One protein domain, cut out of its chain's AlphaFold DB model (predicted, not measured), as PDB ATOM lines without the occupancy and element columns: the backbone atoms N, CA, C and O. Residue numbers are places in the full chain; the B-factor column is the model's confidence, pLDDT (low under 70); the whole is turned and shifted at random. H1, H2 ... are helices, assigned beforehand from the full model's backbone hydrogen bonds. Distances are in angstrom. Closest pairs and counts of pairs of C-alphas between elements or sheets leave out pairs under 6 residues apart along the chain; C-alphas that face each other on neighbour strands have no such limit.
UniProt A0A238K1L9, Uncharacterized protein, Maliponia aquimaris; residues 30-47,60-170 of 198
ATOM      1  N   ALA A  30     -39.556 -34.637   4.965       92.69
ATOM      2  CA  ALA A  30     -39.409 -34.193   6.351       92.69
ATOM      3  C   ALA A  30     -40.668 -34.435   7.202       92.69
ATOM      4  O   ALA A  30     -40.577 -34.961   8.314       92.69
ATOM      5  N   SER A  31     -41.853 -34.103   6.683       91.38
ATOM      6  CA  SER A  31     -43.122 -34.311   7.389       91.38
ATOM      7  C   SER A  31     -43.428 -35.794   7.600       91.38
ATOM      8  O   SER A  31     -43.914 -36.173   8.666       91.38
ATOM      9  N   CYS A  32     -43.128 -36.640   6.610       94.00
ATOM     10  CA  CYS A  32     -43.241 -38.091   6.743       94.00
ATOM     11  C   CYS A  32     -42.286 -38.616   7.826       94.00
ATOM     12  O   CYS A  32     -42.719 -39.300   8.754       94.00
ATOM     13  N   MET A  33     -41.012 -38.214   7.771       94.75
ATOM     14  CA  MET A  33     -39.990 -38.622   8.734       94.75
ATOM     15  C   MET A  33     -40.323 -38.207  10.168       94.75
ATOM     16  O   MET A  33     -40.137 -39.002  11.087       94.75
ATOM     17  N   ALA A  34     -40.870 -37.007  10.373       93.25
ATOM     18  CA  ALA A  34     -41.288 -36.537  11.693       93.25
ATOM     19  C   ALA A  34     -42.324 -37.469  12.350       93.25
ATOM     20  O   ALA A  34     -42.269 -37.710  13.556       93.25
ATOM     21  N   VAL A  35     -43.250 -38.029  11.562       92.50
ATOM     22  CA  VAL A  35     -44.252 -38.987  12.055       92.50
ATOM     23  C   VAL A  35     -43.608 -40.321  12.429       92.50
ATOM     24  O   VAL A  35     -43.909 -40.850  13.498       92.50
ATOM     25  N   VAL A  36     -42.713 -40.842  11.585       93.50
ATOM     26  CA  VAL A  36     -42.004 -42.113  11.830       93.50
ATOM     27  C   VAL A  36     -41.144 -42.030  13.091       93.50
ATOM     28  O   VAL A  36     -41.226 -42.886  13.968       93.50
ATOM     29  N   VAL A  37     -40.371 -40.954  13.232       94.19
ATOM     30  CA  VAL A  37     -39.514 -40.710  14.400       94.19
ATOM     31  C   VAL A  37     -40.335 -40.594  15.684       94.19
ATOM     32  O   VAL A  37     -39.968 -41.166  16.707       94.19
ATOM     33  N   ALA A  38     -41.464 -39.887  15.637       92.62
ATOM     34  CA  ALA A  38     -42.333 -39.753  16.800       92.62
ATOM     35  C   ALA A  38     -42.992 -41.073  17.206       92.62
ATOM     36  O   ALA A  38     -43.135 -41.337  18.398       92.62
ATOM     37  N   ARG A  39     -43.377 -41.907  16.231       91.75
ATOM     38  CA  ARG A  39     -43.888 -43.253  16.500       91.75
ATOM     39  C   ARG A  39     -42.833 -44.108  17.191       91.75
ATOM     40  O   ARG A  39     -43.140 -44.706  18.212       91.75
ATOM     41  N   TYR A  40     -41.598 -44.090  16.693       93.75
ATOM     42  CA  TYR A  40     -40.504 -44.809  17.335       93.75
ATOM     43  C   TYR A  40     -40.286 -44.366  18.792       93.75
ATOM     44  O   TYR A  40     -40.179 -45.217  19.670       93.75
ATOM     45  N   GLU A  41     -40.240 -43.058  19.075       93.19
ATOM     46  CA  GLU A  41     -40.067 -42.580  20.459       93.19
ATOM     47  C   GLU A  41     -41.226 -43.030  21.358       93.19
ATOM     48  O   GLU A  41     -40.990 -43.493  22.471       93.19
ATOM     49  N   GLN A  42     -42.465 -42.988  20.856       91.69
ATOM     50  CA  GLN A  42     -43.623 -43.511  21.582       91.69
ATOM     51  C   GLN A  42     -43.507 -45.022  21.843       91.69
ATOM     52  O   GLN A  42     -43.822 -45.493  22.937       91.69
ATOM     53  N   ASP A  43     -43.052 -45.799  20.861       92.06
ATOM     54  CA  ASP A  43     -42.860 -47.242  21.006       92.06
ATOM     55  C   ASP A  43     -41.734 -47.573  21.996       92.06
ATOM     56  O   ASP A  43     -41.872 -48.503  22.793       92.06
ATOM     57  N   LEU A  44     -40.658 -46.782  22.012       92.94
ATOM     58  CA  LEU A  44     -39.565 -46.907  22.976       92.94
ATOM     59  C   LEU A  44     -40.014 -46.560  24.404       92.94
ATOM     60  O   LEU A  44     -39.650 -47.265  25.346       92.94
ATOM     61  N   GLU A  45     -40.820 -45.510  24.582       92.44
ATOM     62  CA  GLU A  45     -41.446 -45.182  25.871       92.44
ATOM     63  C   GLU A  45     -42.306 -46.350  26.371       92.44
ATOM     64  O   GLU A  45     -42.089 -46.847  27.477       92.44
ATOM     65  N   ASN A  46     -43.198 -46.869  25.522       91.50
ATOM     66  CA  ASN A  46     -44.044 -48.022  25.843       91.50
ATOM     67  C   ASN A  46     -43.229 -49.285  26.166       91.50
ATOM     68  O   ASN A  46     -43.661 -50.111  26.971       91.50
ATOM     69  N   LEU A  47     -42.079 -49.483  25.514       91.31
ATOM     70  CA  LEU A  47     -41.186 -50.612  25.775       91.31
ATOM     71  C   LEU A  47     -40.555 -50.508  27.167       91.31
ATOM     72  O   LEU A  47     -40.524 -51.498  27.894       91.31
ATOM     73  N   GLY A  60     -36.628 -51.951  15.734       64.06
ATOM     74  CA  GLY A  60     -35.794 -51.447  14.635       64.06
ATOM     75  C   GLY A  60     -36.411 -51.582  13.237       64.06
ATOM     76  O   GLY A  60     -35.683 -51.859  12.284       64.06
ATOM     77  N   ASP A  61     -37.737 -51.484  13.104       81.12
ATOM     78  CA  ASP A  61     -38.412 -51.609  11.807       81.12
ATOM     79  C   ASP A  61     -38.163 -50.372  10.936       81.12
ATOM     80  O   ASP A  61     -38.564 -49.253  11.262       81.12
ATOM     81  N   MET A  62     -37.521 -50.592   9.792       88.44
ATOM     82  CA  MET A  62     -37.108 -49.527   8.885       88.44
ATOM     83  C   MET A  62     -38.073 -49.281   7.720       88.44
ATOM     84  O   MET A  62     -37.917 -48.295   6.995       88.44
ATOM     85  N   ARG A  63     -39.119 -50.107   7.566       89.69
ATOM     86  CA  ARG A  63     -40.052 -50.036   6.424       89.69
ATOM     87  C   ARG A  63     -40.730 -48.676   6.285       89.69
ATOM     88  O   ARG A  63     -40.975 -48.219   5.171       89.69
ATOM     89  N   GLU A  64     -41.038 -48.012   7.398       91.31
ATOM     90  CA  GLU A  64     -41.653 -46.680   7.361       91.31
ATOM     91  C   GLU A  64     -40.665 -45.592   6.906       91.31
ATOM     92  O   GLU A  64     -41.059 -44.653   6.214       91.31
ATOM     93  N   THR A  65     -39.376 -45.740   7.220       93.38
ATOM     94  CA  THR A  65     -38.336 -44.817   6.739       93.38
ATOM     95  C   THR A  65     -38.101 -44.999   5.238       93.38
ATOM     96  O   THR A  65     -38.095 -44.013   4.498       93.38
ATOM     97  N   GLU A  66     -38.003 -46.250   4.766       93.56
ATOM     98  CA  GLU A  66     -37.933 -46.566   3.329       93.56
ATOM     99  C   GLU A  66     -39.145 -45.983   2.581       93.56
ATOM    100  O   GLU A  66     -39.019 -45.385   1.503       93.56
ATOM    101  N   PHE A  67     -40.334 -46.106   3.178       94.56
ATOM    102  CA  PHE A  67     -41.565 -45.544   2.636       94.56
ATOM    103  C   PHE A  67     -41.489 -44.021   2.480       94.56
ATOM    104  O   PHE A  67     -41.863 -43.510   1.423       94.56
ATOM    105  N   CYS A  68     -40.974 -43.292   3.474       95.75
ATOM    106  CA  CYS A  68     -40.822 -41.840   3.378       95.75
ATOM    107  C   CYS A  68     -39.867 -41.425   2.249       95.75
ATOM    108  O   CYS A  68     -40.192 -40.515   1.483       95.75
ATOM    109  N   GLY A  69     -38.735 -42.120   2.088       95.50
ATOM    110  CA  GLY A  69     -37.824 -41.893   0.960       95.50
ATOM    111  C   GLY A  69     -38.498 -42.157  -0.392       95.50
ATOM    112  O   GLY A  69     -38.425 -41.335  -1.308       95.50
ATOM    113  N   THR A  70     -39.242 -43.261  -0.492       95.44
ATOM    114  CA  THR A  70     -39.977 -43.645  -1.709       95.44
ATOM    115  C   THR A  70     -41.077 -42.644  -2.061       95.44
ATOM    116  O   THR A  70     -41.209 -42.260  -3.224       95.44
ATOM    117  N   ILE A  71     -41.858 -42.178  -1.082       94.62
ATOM    118  CA  ILE A  71     -42.877 -41.149  -1.315       94.62
ATOM    119  C   ILE A  71     -42.246 -39.837  -1.778       94.62
ATOM    120  O   ILE A  71     -42.804 -39.199  -2.670       94.62
ATOM    121  N   GLY A  72     -41.089 -39.457  -1.228       96.06
ATOM    122  CA  GLY A  72     -40.346 -38.285  -1.686       96.06
ATOM    123  C   GLY A  72     -40.026 -38.361  -3.182       96.06
ATOM    124  O   GLY A  72     -40.339 -37.434  -3.928       96.06
ATOM    125  N   ILE A  73     -39.505 -39.501  -3.641       95.75
ATOM    126  CA  ILE A  73     -39.215 -39.741  -5.061       95.75
ATOM    127  C   ILE A  73     -40.493 -39.662  -5.905       95.75
ATOM    128  O   ILE A  73     -40.542 -38.916  -6.880       95.75
ATOM    129  N   VAL A  74     -41.564 -40.354  -5.499       95.50
ATOM    130  CA  VAL A  74     -42.853 -40.329  -6.219       95.50
ATOM    131  C   VAL A  74     -43.425 -38.911  -6.300       95.50
ATOM    132  O   VAL A  74     -44.034 -38.539  -7.305       95.50
ATOM    133  N   ARG A  75     -43.247 -38.099  -5.254       95.25
ATOM    134  CA  ARG A  75     -43.647 -36.689  -5.252       95.25
ATOM    135  C   ARG A  75     -42.827 -35.884  -6.260       95.25
ATOM    136  O   ARG A  75     -43.412 -35.075  -6.979       95.25
ATOM    137  N   CYS A  76     -41.520 -36.122  -6.354       96.00
ATOM    138  CA  CYS A  76     -40.673 -35.482  -7.355       96.00
ATOM    139  C   CYS A  76     -41.023 -35.895  -8.785       96.00
ATOM    140  O   CYS A  76     -41.130 -35.024  -9.648       96.00
ATOM    141  N   ASP A  77     -41.313 -37.173  -9.026       94.69
ATOM    142  CA  ASP A  77     -41.729 -37.678 -10.342       94.69
ATOM    143  C   ASP A  77     -43.034 -37.034 -10.840       94.69
ATOM    144  O   ASP A  77     -43.269 -36.936 -12.043       94.69
ATOM    145  N   ARG A  78     -43.884 -36.571  -9.916       93.75
ATOM    146  CA  ARG A  78     -45.145 -35.864 -10.202       93.75
ATOM    147  C   ARG A  78     -44.998 -34.342 -10.286       93.75
ATOM    148  O   ARG A  78     -45.992 -33.660 -10.527       93.75
ATOM    149  N   SER A  79     -43.807 -33.804 -10.034       93.69
ATOM    150  CA  SER A  79     -43.558 -32.361 -10.048       93.69
ATOM    151  C   SER A  79     -43.328 -31.827 -11.468       93.69
ATOM    152  O   SER A  79     -43.080 -32.583 -12.404       93.69
ATOM    153  N   GLU A  80     -43.365 -30.502 -11.626       95.88
ATOM    154  CA  GLU A  80     -43.050 -29.842 -12.903       95.88
ATOM    155  C   GLU A  80     -41.554 -29.927 -13.272       95.88
ATOM    156  O   GLU A  80     -41.200 -29.737 -14.434       95.88
ATOM    157  N   ALA A  81     -40.680 -30.233 -12.304       95.94
ATOM    158  CA  ALA A  81     -39.231 -30.329 -12.488       95.94
ATOM    159  C   ALA A  81     -38.642 -31.550 -11.745       95.94
ATOM    160  O   ALA A  81     -37.972 -31.384 -10.722       95.94
ATOM    161  N   PRO A  82     -38.860 -32.787 -12.243       95.56
ATOM    162  CA  PRO A  82     -38.501 -34.004 -11.512       95.56
ATOM    163  C   PRO A  82     -37.020 -34.117 -11.142       95.56
ATOM    164  O   PRO A  82     -36.710 -34.477 -10.012       95.56
ATOM    165  N   LEU A  83     -36.108 -33.763 -12.055       96.88
ATOM    166  CA  LEU A  83     -34.662 -33.871 -11.814       96.88
ATOM    167  C   LEU A  83     -34.182 -32.906 -10.728       96.88
ATOM    168  O   LEU A  83     -33.444 -33.302  -9.831       96.88
ATOM    169  N   ASP A  84     -34.619 -31.648 -10.789       97.62
ATOM    170  CA  ASP A  84     -34.240 -30.648  -9.790       97.62
ATOM    171  C   ASP A  84     -34.867 -30.966  -8.428       97.62
ATOM    172  O   ASP A  84     -34.213 -30.801  -7.399       97.62
ATOM    173  N   CYS A  85     -36.094 -31.499  -8.415       97.69
ATOM    174  CA  CYS A  85     -36.723 -31.993  -7.194       97.69
ATOM    175  C   CYS A  85     -35.948 -33.166  -6.584       97.69
ATOM    176  O   CYS A  85     -35.656 -33.135  -5.392       97.69
ATOM    177  N   GLN A  86     -35.578 -34.176  -7.379       97.12
ATOM    178  CA  GLN A  86     -34.826 -35.336  -6.888       97.12
ATOM    179  C   GLN A  86     -33.449 -34.927  -6.352       97.12
ATOM    180  O   GLN A  86     -33.088 -35.328  -5.255       97.12
ATOM    181  N   ARG A  87     -32.727 -34.025  -7.032       97.00
ATOM    182  CA  ARG A  87     -31.460 -33.466  -6.521       97.00
ATOM    183  C   ARG A  87     -31.633 -32.745  -5.182       97.00
ATOM    184  O   ARG A  87     -30.802 -32.900  -4.289       97.00
ATOM    185  N   ALA A  88     -32.699 -31.957  -5.040       97.81
ATOM    186  CA  ALA A  88     -33.007 -31.286  -3.782       97.81
ATOM    187  C   ALA A  88     -33.348 -32.292  -2.669       97.81
ATOM    188  O   ALA A  88     -32.885 -32.127  -1.544       97.81
ATOM    189  N   LEU A  89     -34.094 -33.352  -2.996       97.88
ATOM    190  CA  LEU A  89     -34.423 -34.431  -2.067       97.88
ATOM    191  C   LEU A  89     -33.178 -35.218  -1.633       97.88
ATOM    192  O   LEU A  89     -33.023 -35.476  -0.443       97.88
ATOM    193  N   THR A  90     -32.262 -35.540  -2.551       97.00
ATOM    194  CA  THR A  90     -30.961 -36.143  -2.221       97.00
ATOM    195  C   THR A  90     -30.213 -35.279  -1.210       97.00
ATOM    196  O   THR A  90     -29.784 -35.775  -0.171       97.00
ATOM    197  N   ALA A  91     -30.112 -33.969  -1.459       97.38
ATOM    198  CA  ALA A  91     -29.438 -33.048  -0.544       97.38
ATOM    199  C   ALA A  91     -30.134 -32.963   0.829       97.38
ATOM    200  O   ALA A  91     -29.461 -32.900   1.859       97.38
ATOM    201  N   GLU A  92     -31.470 -32.987   0.867       97.62
ATOM    202  CA  GLU A  92     -32.254 -33.034   2.107       97.62
ATOM    203  C   GLU A  92     -31.965 -34.314   2.907       97.62
ATOM    204  O   GLU A  92     -31.718 -34.255   4.115       97.62
ATOM    205  N   GLN A  93     -31.925 -35.466   2.237       97.25
ATOM    206  CA  GLN A  93     -31.614 -36.760   2.843       97.25
ATOM    207  C   GLN A  93     -30.172 -36.815   3.360       97.25
ATOM    208  O   GLN A  93     -29.933 -37.231   4.493       97.25
ATOM    209  N   GLU A  94     -29.199 -36.336   2.587       96.88
ATOM    210  CA  GLU A  94     -27.804 -36.264   3.029       96.88
ATOM    211  C   GLU A  94     -27.619 -35.335   4.233       96.88
ATOM    212  O   GLU A  94     -26.881 -35.674   5.165       96.88
ATOM    213  N   ALA A  95     -28.309 -34.192   4.246       97.12
ATOM    214  CA  ALA A  95     -28.291 -33.267   5.372       97.12
ATOM    215  C   ALA A  95     -28.899 -33.904   6.630       97.12
ATOM    216  O   ALA A  95     -28.310 -33.805   7.709       97.12
ATOM    217  N   LEU A  96     -30.028 -34.607   6.496       97.44
ATOM    218  CA  LEU A  96     -30.652 -35.332   7.603       97.44
ATOM    219  C   LEU A  96     -29.729 -36.431   8.139       97.44
ATOM    220  O   LEU A  96     -29.499 -36.504   9.346       97.44
ATOM    221  N   LYS A  97     -29.139 -37.244   7.257       97.56
ATOM    222  CA  LYS A  97     -28.145 -38.263   7.621       97.56
ATOM    223  C   LYS A  97     -27.002 -37.654   8.432       97.56
ATOM    224  O   LYS A  97     -26.662 -38.163   9.497       97.56
ATOM    225  N   ALA A  98     -26.416 -36.562   7.944       97.44
ATOM    226  CA  ALA A  98     -25.321 -35.885   8.628       97.44
ATOM    227  C   ALA A  98     -25.744 -35.357  10.009       97.44
ATOM    228  O   ALA A  98     -24.998 -35.516  10.975       97.44
ATOM    229  N   ALA A  99     -26.944 -34.778  10.118       97.88
ATOM    230  CA  ALA A  99     -27.485 -34.282  11.380       97.88
ATOM    231  C   ALA A  99     -27.718 -35.409  12.400       97.88
ATOM    232  O   ALA A  99     -27.379 -35.249  13.571       97.88
ATOM    233  N   ILE A 100     -28.227 -36.563  11.951       97.81
ATOM    234  CA  ILE A 100     -28.389 -37.751  12.796       97.81
ATOM    235  C   ILE A 100     -27.024 -38.211  13.307       97.81
ATOM    236  O   ILE A 100     -26.839 -38.313  14.514       97.81
ATOM    237  N   LEU A 101     -26.050 -38.439  12.419       97.44
ATOM    238  CA  LEU A 101     -24.728 -38.937  12.816       97.44
ATOM    239  C   LEU A 101     -23.991 -37.977  13.755       97.44
ATOM    240  O   LEU A 101     -23.327 -38.430  14.683       97.44
ATOM    241  N   ALA A 102     -24.150 -36.665  13.566       97.31
ATOM    242  CA  ALA A 102     -23.577 -35.656  14.454       97.31
ATOM    243  C   ALA A 102     -24.166 -35.686  15.877       97.31
ATOM    244  O   ALA A 102     -23.510 -35.232  16.814       97.31
ATOM    245  N   ALA A 103     -25.384 -36.208  16.045       97.31
ATOM    246  CA  ALA A 103     -26.046 -36.353  17.338       97.31
ATOM    247  C   ALA A 103     -25.730 -37.682  18.050       97.31
ATOM    248  O   ALA A 103     -26.208 -37.905  19.163       97.31
ATOM    249  N   LEU A 104     -24.958 -38.576  17.422       97.62
ATOM    250  CA  LEU A 104     -24.625 -39.890  17.968       97.62
ATOM    251  C   LEU A 104     -23.219 -39.914  18.581       97.62
ATOM    252  O   LEU A 104     -22.329 -39.185  18.137       97.62
ATOM    253  N   PRO A 105     -22.984 -40.772  19.589       96.69
ATOM    254  CA  PRO A 105     -21.636 -41.006  20.084       96.69
ATOM    255  C   PRO A 105     -20.768 -41.647  18.996       96.69
ATOM    256  O   PRO A 105     -21.259 -42.343  18.106       96.69
ATOM    257  N   ALA A 106     -19.451 -41.475  19.098       94.56
ATOM    258  CA  ALA A 106     -18.533 -42.158  18.195       94.56
ATOM    259  C   ALA A 106     -18.623 -43.689  18.395       94.56
ATOM    260  O   ALA A 106     -18.660 -44.151  19.545       94.56
ATOM    261  N   PRO A 107     -18.658 -44.499  17.320       92.69
ATOM    262  CA  PRO A 107     -18.956 -45.931  17.401       92.69
ATOM    263  C   PRO A 107     -17.986 -46.726  18.283       92.69
ATOM    264  O   PRO A 107     -18.383 -47.691  18.935       92.69
ATOM    265  N   GLU A 108     -16.727 -46.305  18.351       91.12
ATOM    266  CA  GLU A 108     -15.676 -46.886  19.186       91.12
ATOM    267  C   GLU A 108     -15.852 -46.624  20.690       91.12
ATOM    268  O   GLU A 108     -15.248 -47.322  21.503       91.12
ATOM    269  N   THR A 109     -16.678 -45.646  21.072       93.50
ATOM    270  CA  THR A 109     -16.940 -45.309  22.484       93.50
ATOM    271  C   THR A 109     -18.063 -46.145  23.095       93.50
ATOM    272  O   THR A 109     -18.188 -46.212  24.316       93.50
ATOM    273  N   VAL A 110     -18.859 -46.829  22.267       93.12
ATOM    274  CA  VAL A 110     -19.980 -47.657  22.720       93.12
ATOM    275  C   VAL A 110     -19.492 -49.059  23.063       93.12
ATOM    276  O   VAL A 110     -19.205 -49.871  22.180       93.12
ATOM    277  N   THR A 111     -19.423 -49.350  24.363       91.88
ATOM    278  CA  THR A 111     -18.881 -50.605  24.909       91.88
ATOM    279  C   THR A 111     -19.899 -51.738  25.012       91.88
ATOM    280  O   THR A 111     -19.514 -52.857  25.351       91.88
ATOM    281  N   ASP A 112     -21.184 -51.484  24.735       91.19
ATOM    282  CA  ASP A 112     -22.211 -52.527  24.772       91.19
ATOM    283  C   ASP A 112     -21.896 -53.642  23.756       91.19
ATOM    284  O   ASP A 112     -21.781 -53.419  22.542       91.19
ATOM    285  N   GLY A 113     -21.694 -54.855  24.270       87.56
ATOM    286  CA  GLY A 113     -21.420 -56.053  23.474       87.56
ATOM    287  C   GLY A 113     -22.684 -56.790  23.024       87.56
ATOM    288  O   GLY A 113     -22.585 -57.742  22.245       87.56
ATOM    289  N   GLY A 114     -23.850 -56.365  23.516       91.00
ATOM    290  CA  GLY A 114     -25.147 -56.938  23.203       91.00
ATOM    291  C   GLY A 114     -25.560 -56.715  21.751       91.00
ATOM    292  O   GLY A 114     -24.829 -56.150  20.929       91.00
ATOM    293  N   PHE A 115     -26.751 -57.206  21.413       90.50
ATOM    294  CA  PHE A 115     -27.286 -57.095  20.059       90.50
ATOM    295  C   PHE A 115     -27.432 -55.628  19.627       90.50
ATOM    296  O   PHE A 115     -26.899 -55.254  18.583       90.50
ATOM    297  N   ALA A 116     -28.042 -54.780  20.463       91.88
ATOM    298  CA  ALA A 116     -28.230 -53.358  20.175       91.88
ATOM    299  C   ALA A 116     -26.897 -52.614  19.965       91.88
ATOM    300  O   ALA A 116     -26.752 -51.891  18.980       91.88
ATOM    301  N   GLY A 117     -25.875 -52.852  20.801       94.38
ATOM    302  CA  GLY A 117     -24.553 -52.250  20.603       94.38
ATOM    303  C   GLY A 117     -23.883 -52.680  19.293       94.38
ATOM    304  O   GLY A 117     -23.215 -51.882  18.629       94.38
ATOM    305  N   GLN A 118     -24.081 -53.933  18.866       93.56
ATOM    306  CA  GLN A 118     -23.603 -54.408  17.563       93.56
ATOM    307  C   GLN A 118     -24.367 -53.791  16.390       93.56
ATOM    308  O   GLN A 118     -23.730 -53.429  15.396       93.56
ATOM    309  N   VAL A 119     -25.695 -53.663  16.496       93.62
ATOM    310  CA  VAL A 119     -26.531 -52.984  15.493       93.62
ATOM    311  C   VAL A 119     -26.077 -51.539  15.339       93.62
ATOM    312  O   VAL A 119     -25.741 -51.143  14.226       93.62
ATOM    313  N   PHE A 120     -25.951 -50.801  16.446       95.75
ATOM    314  CA  PHE A 120     -25.489 -49.416  16.459       95.75
ATOM    315  C   PHE A 120     -24.185 -49.234  15.674       95.75
ATOM    316  O   PHE A 120     -24.140 -48.474  14.708       95.75
ATOM    317  N   ARG A 121     -23.126 -49.974  16.036       95.50
ATOM    318  CA  ARG A 121     -21.807 -49.820  15.398       95.50
ATOM    319  C   ARG A 121     -21.838 -50.151  13.907       95.50
ATOM    320  O   ARG A 121     -21.205 -49.457  13.116       95.50
ATOM    321  N   ARG A 122     -22.556 -51.208  13.510       94.38
ATOM    322  CA  ARG A 122     -22.657 -51.610  12.097       94.38
ATOM    323  C   ARG A 122     -23.452 -50.595  11.289       94.38
ATOM    324  O   ARG A 122     -22.974 -50.173  10.243       94.38
ATOM    325  N   ALA A 123     -24.616 -50.187  11.784       95.00
ATOM    326  CA  ALA A 123     -25.465 -49.202  11.130       95.00
ATOM    327  C   ALA A 123     -24.742 -47.850  10.995       95.00
ATOM    328  O   ALA A 123     -24.694 -47.284   9.906       95.00
ATOM    329  N   TYR A 124     -24.051 -47.387  12.042       96.31
ATOM    330  CA  TYR A 124     -23.263 -46.153  11.986       96.31
ATOM    331  C   TYR A 124     -22.215 -46.188  10.860       96.31
ATOM    332  O   TYR A 124     -22.095 -45.243  10.082       96.31
ATOM    333  N   VAL A 125     -21.461 -47.284  10.728       93.44
ATOM    334  CA  VAL A 125     -20.460 -47.425   9.656       93.44
ATOM    335  C   VAL A 125     -21.120 -47.527   8.281       93.44
ATOM    336  O   VAL A 125     -20.689 -46.853   7.350       93.44
ATOM    337  N   LEU A 126     -22.175 -48.333   8.146       92.94
ATOM    338  CA  LEU A 126     -22.870 -48.540   6.873       92.94
ATOM    339  C   LEU A 126     -23.528 -47.257   6.351       92.94
ATOM    340  O   LEU A 126     -23.481 -47.003   5.152       92.94
ATOM    341  N   SER A 127     -24.059 -46.414   7.238       93.62
ATOM    342  CA  SER A 127     -24.670 -45.134   6.861       93.62
ATOM    343  C   SER A 127     -23.687 -44.139   6.224       93.62
ATOM    344  O   SER A 127     -24.104 -43.217   5.534       93.62
ATOM    345  N   GLN A 128     -22.376 -44.315   6.413       89.62
ATOM    346  CA  GLN A 128     -21.354 -43.470   5.782       89.62
ATOM    347  C   GLN A 128     -21.028 -43.893   4.342       89.62
ATOM    348  O   GLN A 128     -20.295 -43.184   3.654       89.62
ATOM    349  N   GLY A 129     -21.534 -45.045   3.892       81.06
ATOM    350  CA  GLY A 129     -21.363 -45.512   2.520       81.06
ATOM    351  C   GLY A 129     -22.049 -44.598   1.503       81.06
ATOM    352  O   GLY A 129     -23.018 -43.914   1.830       81.06
ATOM    353  N   ILE A 130     -21.519 -44.604   0.275       67.50
ATOM    354  CA  ILE A 130     -22.009 -43.803  -0.855       67.50
ATOM    355  C   ILE A 130     -22.087 -44.625  -2.164       67.50
ATOM    356  O   ILE A 130     -21.442 -44.290  -3.155       67.50
ATOM    357  N   SER A 131     -22.752 -45.787  -2.160       68.31
ATOM    358  CA  SER A 131     -22.828 -46.626  -3.369       68.31
ATOM    359  C   SER A 131     -24.247 -47.068  -3.709       68.31
ATOM    360  O   SER A 131     -24.794 -47.954  -3.053       68.31
ATOM    361  N   ALA A 132     -24.784 -46.535  -4.810       64.25
ATOM    362  CA  ALA A 132     -25.983 -47.026  -5.494       64.25
ATOM    363  C   ALA A 132     -25.782 -48.389  -6.195       64.25
ATOM    364  O   ALA A 132     -26.720 -48.939  -6.772       64.25
ATOM    365  N   GLY A 133     -24.571 -48.958  -6.139       69.38
ATOM    366  CA  GLY A 133     -24.217 -50.198  -6.824       69.38
ATOM    367  C   GLY A 133     -23.988 -50.021  -8.333       69.38
ATOM    368  O   GLY A 133     -24.241 -48.956  -8.892       69.38
ATOM    369  N   PRO A 134     -23.501 -51.072  -9.019       81.19
ATOM    370  CA  PRO A 134     -23.144 -51.000 -10.440       81.19
ATOM    371  C   PRO A 134     -24.359 -50.884 -11.373       81.19
ATOM    372  O   PRO A 134     -24.208 -50.566 -12.550       81.19
ATOM    373  N   ASP A 135     -25.571 -51.136 -10.875       80.50
ATOM    374  CA  ASP A 135     -26.795 -51.135 -11.688       80.50
ATOM    375  C   ASP A 135     -27.156 -49.729 -12.214       80.50
ATOM    376  O   ASP A 135     -27.886 -49.594 -13.203       80.50
ATOM    377  N   CYS A 136     -26.603 -48.685 -11.591       86.12
ATOM    378  CA  CYS A 136     -26.804 -47.286 -11.958       86.12
ATOM    379  C   CYS A 136     -25.724 -46.743 -12.915       86.12
ATOM    380  O   CYS A 136     -25.868 -45.635 -13.440       86.12
ATOM    381  N   ASP A 137     -24.676 -47.522 -13.205       87.31
ATOM    382  CA  ASP A 137     -23.579 -47.099 -14.074       87.31
ATOM    383  C   ASP A 137     -24.030 -46.967 -15.537       87.31
ATOM    384  O   ASP A 137     -24.596 -47.883 -16.137       87.31
ATOM    385  N   GLY A 138     -23.744 -45.813 -16.151       85.88
ATOM    386  CA  GLY A 138     -24.033 -45.559 -17.569       85.88
ATOM    387  C   GLY A 138     -25.519 -45.397 -17.908       85.88
ATOM    388  O   GLY A 138     -25.881 -45.433 -19.087       85.88
ATOM    389  N   GLN A 139     -26.376 -45.226 -16.900       92.19
ATOM    390  CA  GLN A 139     -27.808 -45.017 -17.082       92.19
ATOM    391  C   GLN A 139     -28.145 -43.599 -17.573       92.19
ATOM    392  O   GLN A 139     -27.309 -42.699 -17.609       92.19
ATOM    393  N   SER A 140     -29.406 -43.393 -17.971       93.62
ATOM    394  CA  SER A 140     -29.921 -42.052 -18.293       93.62
ATOM    395  C   SER A 140     -29.862 -41.112 -17.084       93.62
ATOM    396  O   SER A 140     -29.999 -41.573 -15.954       93.62
ATOM    397  N   GLU A 141     -29.779 -39.798 -17.318       92.50
ATOM    398  CA  GLU A 141     -29.756 -38.780 -16.251       92.50
ATOM    399  C   GLU A 141     -30.922 -38.930 -15.260       92.50
ATOM    400  O   GLU A 141     -30.728 -38.820 -14.055       92.50
ATOM    401  N   ALA A 142     -32.124 -39.247 -15.752       91.38
ATOM    402  CA  ALA A 142     -33.294 -39.449 -14.899       91.38
ATOM    403  C   ALA A 142     -33.169 -40.676 -13.989       91.38
ATOM    404  O   ALA A 142     -33.519 -40.613 -12.814       91.38
ATOM    405  N   LEU A 143     -32.652 -41.787 -14.516       92.44
ATOM    406  CA  LEU A 143     -32.439 -42.993 -13.716       92.44
ATOM    407  C   LEU A 143     -31.255 -42.823 -12.754       92.44
ATOM    408  O   LEU A 143     -31.306 -43.328 -11.639       92.44
ATOM    409  N   GLN A 144     -30.229 -42.072 -13.152       92.00
ATOM    410  CA  GLN A 144     -29.103 -41.742 -12.288       92.00
ATOM    411  C   GLN A 144     -29.538 -40.870 -11.102       92.00
ATOM    412  O   GLN A 144     -29.241 -41.219  -9.964       92.00
ATOM    413  N   ALA A 145     -30.328 -39.817 -11.338       93.25
ATOM    414  CA  ALA A 145     -30.902 -39.001 -10.265       93.25
ATOM    415  C   ALA A 145     -31.773 -39.841  -9.313       93.25
ATOM    416  O   ALA A 145     -31.676 -39.704  -8.090       93.25
ATOM    417  N   TRP A 146     -32.567 -40.768  -9.859       94.44
ATOM    418  CA  TRP A 146     -33.395 -41.669  -9.057       94.44
ATOM    419  C   TRP A 146     -32.542 -42.596  -8.189       94.44
ATOM    420  O   TRP A 146     -32.835 -42.776  -7.009       94.44
ATOM    421  N   CYS A 147     -31.470 -43.153  -8.760       93.88
ATOM    422  CA  CYS A 147     -30.511 -43.991  -8.049       93.88
ATOM    423  C   CYS A 147     -29.844 -43.239  -6.895       93.88
ATOM    424  O   CYS A 147     -29.861 -43.732  -5.771       93.88
ATOM    425  N   GLU A 148     -29.309 -42.045  -7.160       93.12
ATOM    426  CA  GLU A 148     -28.661 -41.194  -6.153       93.12
ATOM    427  C   GLU A 148     -29.632 -40.846  -5.016       93.12
ATOM    428  O   GLU A 148     -29.293 -40.954  -3.839       93.12
ATOM    429  N   THR A 149     -30.879 -40.509  -5.355       95.00
ATOM    430  CA  THR A 149     -31.920 -40.215  -4.358       95.00
ATOM    431  C   THR A 149     -32.277 -41.454  -3.533       95.00
ATOM    432  O   THR A 149     -32.421 -41.391  -2.314       95.00
ATOM    433  N   ARG A 150     -32.415 -42.624  -4.171       94.25
ATOM    434  CA  ARG A 150     -32.704 -43.877  -3.459       94.25
ATOM    435  C   ARG A 150     -31.562 -44.262  -2.523       94.25
ATOM    436  O   ARG A 150     -31.813 -44.717  -1.409       94.25
ATOM    437  N   GLU A 151     -30.328 -44.085  -2.972       93.06
ATOM    438  CA  GLU A 151     -29.128 -44.344  -2.188       93.06
ATOM    439  C   GLU A 151     -29.060 -43.437  -0.953       93.06
ATOM    440  O   GLU A 151     -28.900 -43.934   0.165       93.06
ATOM    441  N   ALA A 152     -29.270 -42.130  -1.128       94.88
ATOM    442  CA  ALA A 152     -29.328 -41.184  -0.018       94.88
ATOM    443  C   ALA A 152     -30.437 -41.552   0.984       94.88
ATOM    444  O   ALA A 152     -30.203 -41.533   2.196       94.88
ATOM    445  N   GLY A 153     -31.605 -41.987   0.499       94.62
ATOM    446  CA  GLY A 153     -32.681 -42.536   1.327       94.62
ATOM    447  C   GLY A 153     -32.259 -43.763   2.148       94.62
ATOM    448  O   GLY A 153     -32.496 -43.798   3.354       94.62
ATOM    449  N   GLY A 154     -31.576 -44.736   1.536       93.75
ATOM    450  CA  GLY A 154     -31.057 -45.918   2.240       93.75
ATOM    451  C   GLY A 154     -29.963 -45.590   3.267       93.75
ATOM    452  O   GLY A 154     -29.868 -46.218   4.328       93.75
ATOM    453  N   ALA A 155     -29.157 -44.560   3.008       94.75
ATOM    454  CA  ALA A 155     -28.173 -44.070   3.967       94.75
ATOM    455  C   ALA A 155     -28.841 -43.402   5.185       94.75
ATOM    456  O   ALA A 155     -28.402 -43.628   6.316       94.75
ATOM    457  N   VAL A 156     -29.924 -42.636   4.982       95.62
ATOM    458  CA  VAL A 156     -30.758 -42.105   6.077       95.62
ATOM    459  C   VAL A 156     -31.398 -43.235   6.871       95.62
ATOM    460  O   VAL A 156     -31.328 -43.217   8.097       95.62
ATOM    461  N   GLU A 157     -31.982 -44.226   6.196       95.19
ATOM    462  CA  GLU A 157     -32.560 -45.414   6.828       95.19
ATOM    463  C   GLU A 157     -31.553 -46.057   7.787       95.19
ATOM    464  O   GLU A 157     -31.797 -46.211   8.984       95.19
ATOM    465  N   THR A 158     -30.348 -46.307   7.293       95.12
ATOM    466  CA  THR A 158     -29.289 -46.905   8.099       95.12
ATOM    467  C   THR A 158     -28.846 -45.992   9.257       95.12
ATOM    468  O   THR A 158     -28.595 -46.476  10.362       95.12
ATOM    469  N   ALA A 159     -28.775 -44.671   9.050       96.50
ATOM    470  CA  ALA A 159     -28.457 -43.716  10.117       96.50
ATOM    471  C   ALA A 159     -29.534 -43.696  11.216       96.50
ATOM    472  O   ALA A 159     -29.207 -43.622  12.401       96.50
ATOM    473  N   ILE A 160     -30.810 -43.820  10.845       96.62
ATOM    474  CA  ILE A 160     -31.921 -43.901  11.797       96.62
ATOM    475  C   ILE A 160     -31.858 -45.194  12.592       96.62
ATOM    476  O   ILE A 160     -32.011 -45.132  13.805       96.62
ATOM    477  N   LEU A 161     -31.542 -46.332  11.971       96.12
ATOM    478  CA  LEU A 161     -31.334 -47.579  12.712       96.12
ATOM    479  C   LEU A 161     -30.212 -47.441  13.756       96.12
ATOM    480  O   LEU A 161     -30.343 -47.919  14.885       96.12
ATOM    481  N   ALA A 162     -29.115 -46.754  13.408       96.50
ATOM    482  CA  ALA A 162     -28.057 -46.444  14.366       96.50
ATOM    483  C   ALA A 162     -28.595 -45.575  15.512       96.50
ATOM    484  O   ALA A 162     -28.384 -45.888  16.683       96.50
ATOM    485  N   TRP A 163     -29.344 -44.520  15.199       97.06
ATOM    486  CA  TRP A 163     -29.956 -43.682  16.221       97.06
ATOM    487  C   TRP A 163     -30.934 -44.447  17.115       97.06
ATOM    488  O   TRP A 163     -30.817 -44.341  18.330       97.06
ATOM    489  N   GLN A 164     -31.820 -45.276  16.569       96.25
ATOM    490  CA  GLN A 164     -32.744 -46.108  17.342       96.25
ATOM    491  C   GLN A 164     -31.988 -47.045  18.297       96.25
ATOM    492  O   GLN A 164     -32.313 -47.147  19.478       96.25
ATOM    493  N   ALA A 165     -30.915 -47.690  17.833       95.50
ATOM    494  CA  ALA A 165     -30.082 -48.516  18.704       95.50
ATOM    495  C   ALA A 165     -29.410 -47.691  19.820       95.50
ATOM    496  O   ALA A 165     -29.367 -48.125  20.969       95.50
ATOM    497  N   ALA A 166     -28.928 -46.480  19.520       96.31
ATOM    498  CA  ALA A 166     -28.360 -45.583  20.525       96.31
ATOM    499  C   ALA A 166     -29.413 -45.071  21.523       96.31
ATOM    500  O   ALA A 166     -29.130 -44.989  22.715       96.31
ATOM    501  N   ARG A 167     -30.631 -44.763  21.061       95.94
ATOM    502  CA  ARG A 167     -31.771 -44.372  21.904       95.94
ATOM    503  C   ARG A 167     -32.172 -45.480  22.858       95.94
ATOM    504  O   ARG A 167     -32.368 -45.201  24.036       95.94
ATOM    505  N   TYR A 168     -32.248 -46.712  22.365       94.94
ATOM    506  CA  TYR A 168     -32.536 -47.894  23.173       94.94
ATOM    507  C   TYR A 168     -31.501 -48.103  24.288       94.94
ATOM    508  O   TYR A 168     -31.856 -48.475  25.398       94.94
ATOM    509  N   LEU A 169     -30.226 -47.817  24.005       94.25
ATOM    510  CA  LEU A 169     -29.123 -47.922  24.964       94.25
ATOM    511  C   LEU A 169     -28.959 -46.690  25.875       94.25
ATOM    512  O   LEU A 169     -27.981 -46.626  26.617       94.25
ATOM    513  N   ASP A 170     -29.854 -45.700  25.793       95.50
ATOM    514  CA  ASP A 170     -29.745 -44.416  26.503       95.50
ATOM    515  C   ASP A 170     -28.447 -43.635  26.200       95.50
ATOM    516  O   ASP A 170     -27.917 -42.903  27.035       95.50
TER     517      ASP A 170
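This is residues 30 to 47 and 60 to 170 of the 198 residues of an uncharacterized protein of Maliponia aquimaris (UniProt A0A238K1L9). The long helix H5 is the core of an elongated bundle, with H2, H3 and H4 packed around it at shallow tilts. H1 is shifted lengthwise from H2 and packs on it with residues 32 to 36 alone, while a long link, residues 127 to 140, runs on from the end of H4 to the start of H5, which then runs back past H4 the opposite way. The printed part has 129 residues with five named helices, H1 to H5 in chain order, and no named strand; the class is all helix. It is compact, with a radius of gyration of the C-alphas of 15.6 A, and spans 46 by 30 by 21 A.

H5, residues 141 to 168, measures 40.6 A and ends at C-alpha 168 (-32.536, -47.894, 23.173). H3 is residues 82 to 102, 30.0 A; H2 residues 63 to 77, 20.9 A; H4 residues 115 to 126, 16.3 A. H1, residues 30 to 47, measures 25.5 A from C-alpha 30 (-39.409, -34.193, 6.351).

H1, H2, H3 and H5 form a bundle, helices side by side. H5 touches H3 at 22 degrees, the same way, closest at the C-alphas of Thr 90 and Thr 149, 4.7 A. H5 touches H2 at 26 degrees, opposite ways, closest at C-alphas 69 and 153, 5.2 A. H4 and H5 form a hairpin, closest at C-alphas 120 and 162, 4.5 A. H2 and H3 form another, closest at C-alphas 76 and 82, 4.9 A. H1 touches H2, closest at C-alphas 32 and 68, 5.6 A. H1 and H4 are apart. Every O i to N i+4 pair is within hydrogen-bond range in H2, H3, H4 and H5; in H1, 13 of 14 are.

The farthest C-alphas, Glu 80 and Gly 113, are 49.8 A apart. Residues 48 to 59 are not printed; C-alphas 47 and 60 are 12.4 A apart across the cut. The links H3 to H4 and H4 to H5 are long. Residues 60 and 130 to 133 have pLDDT under 70.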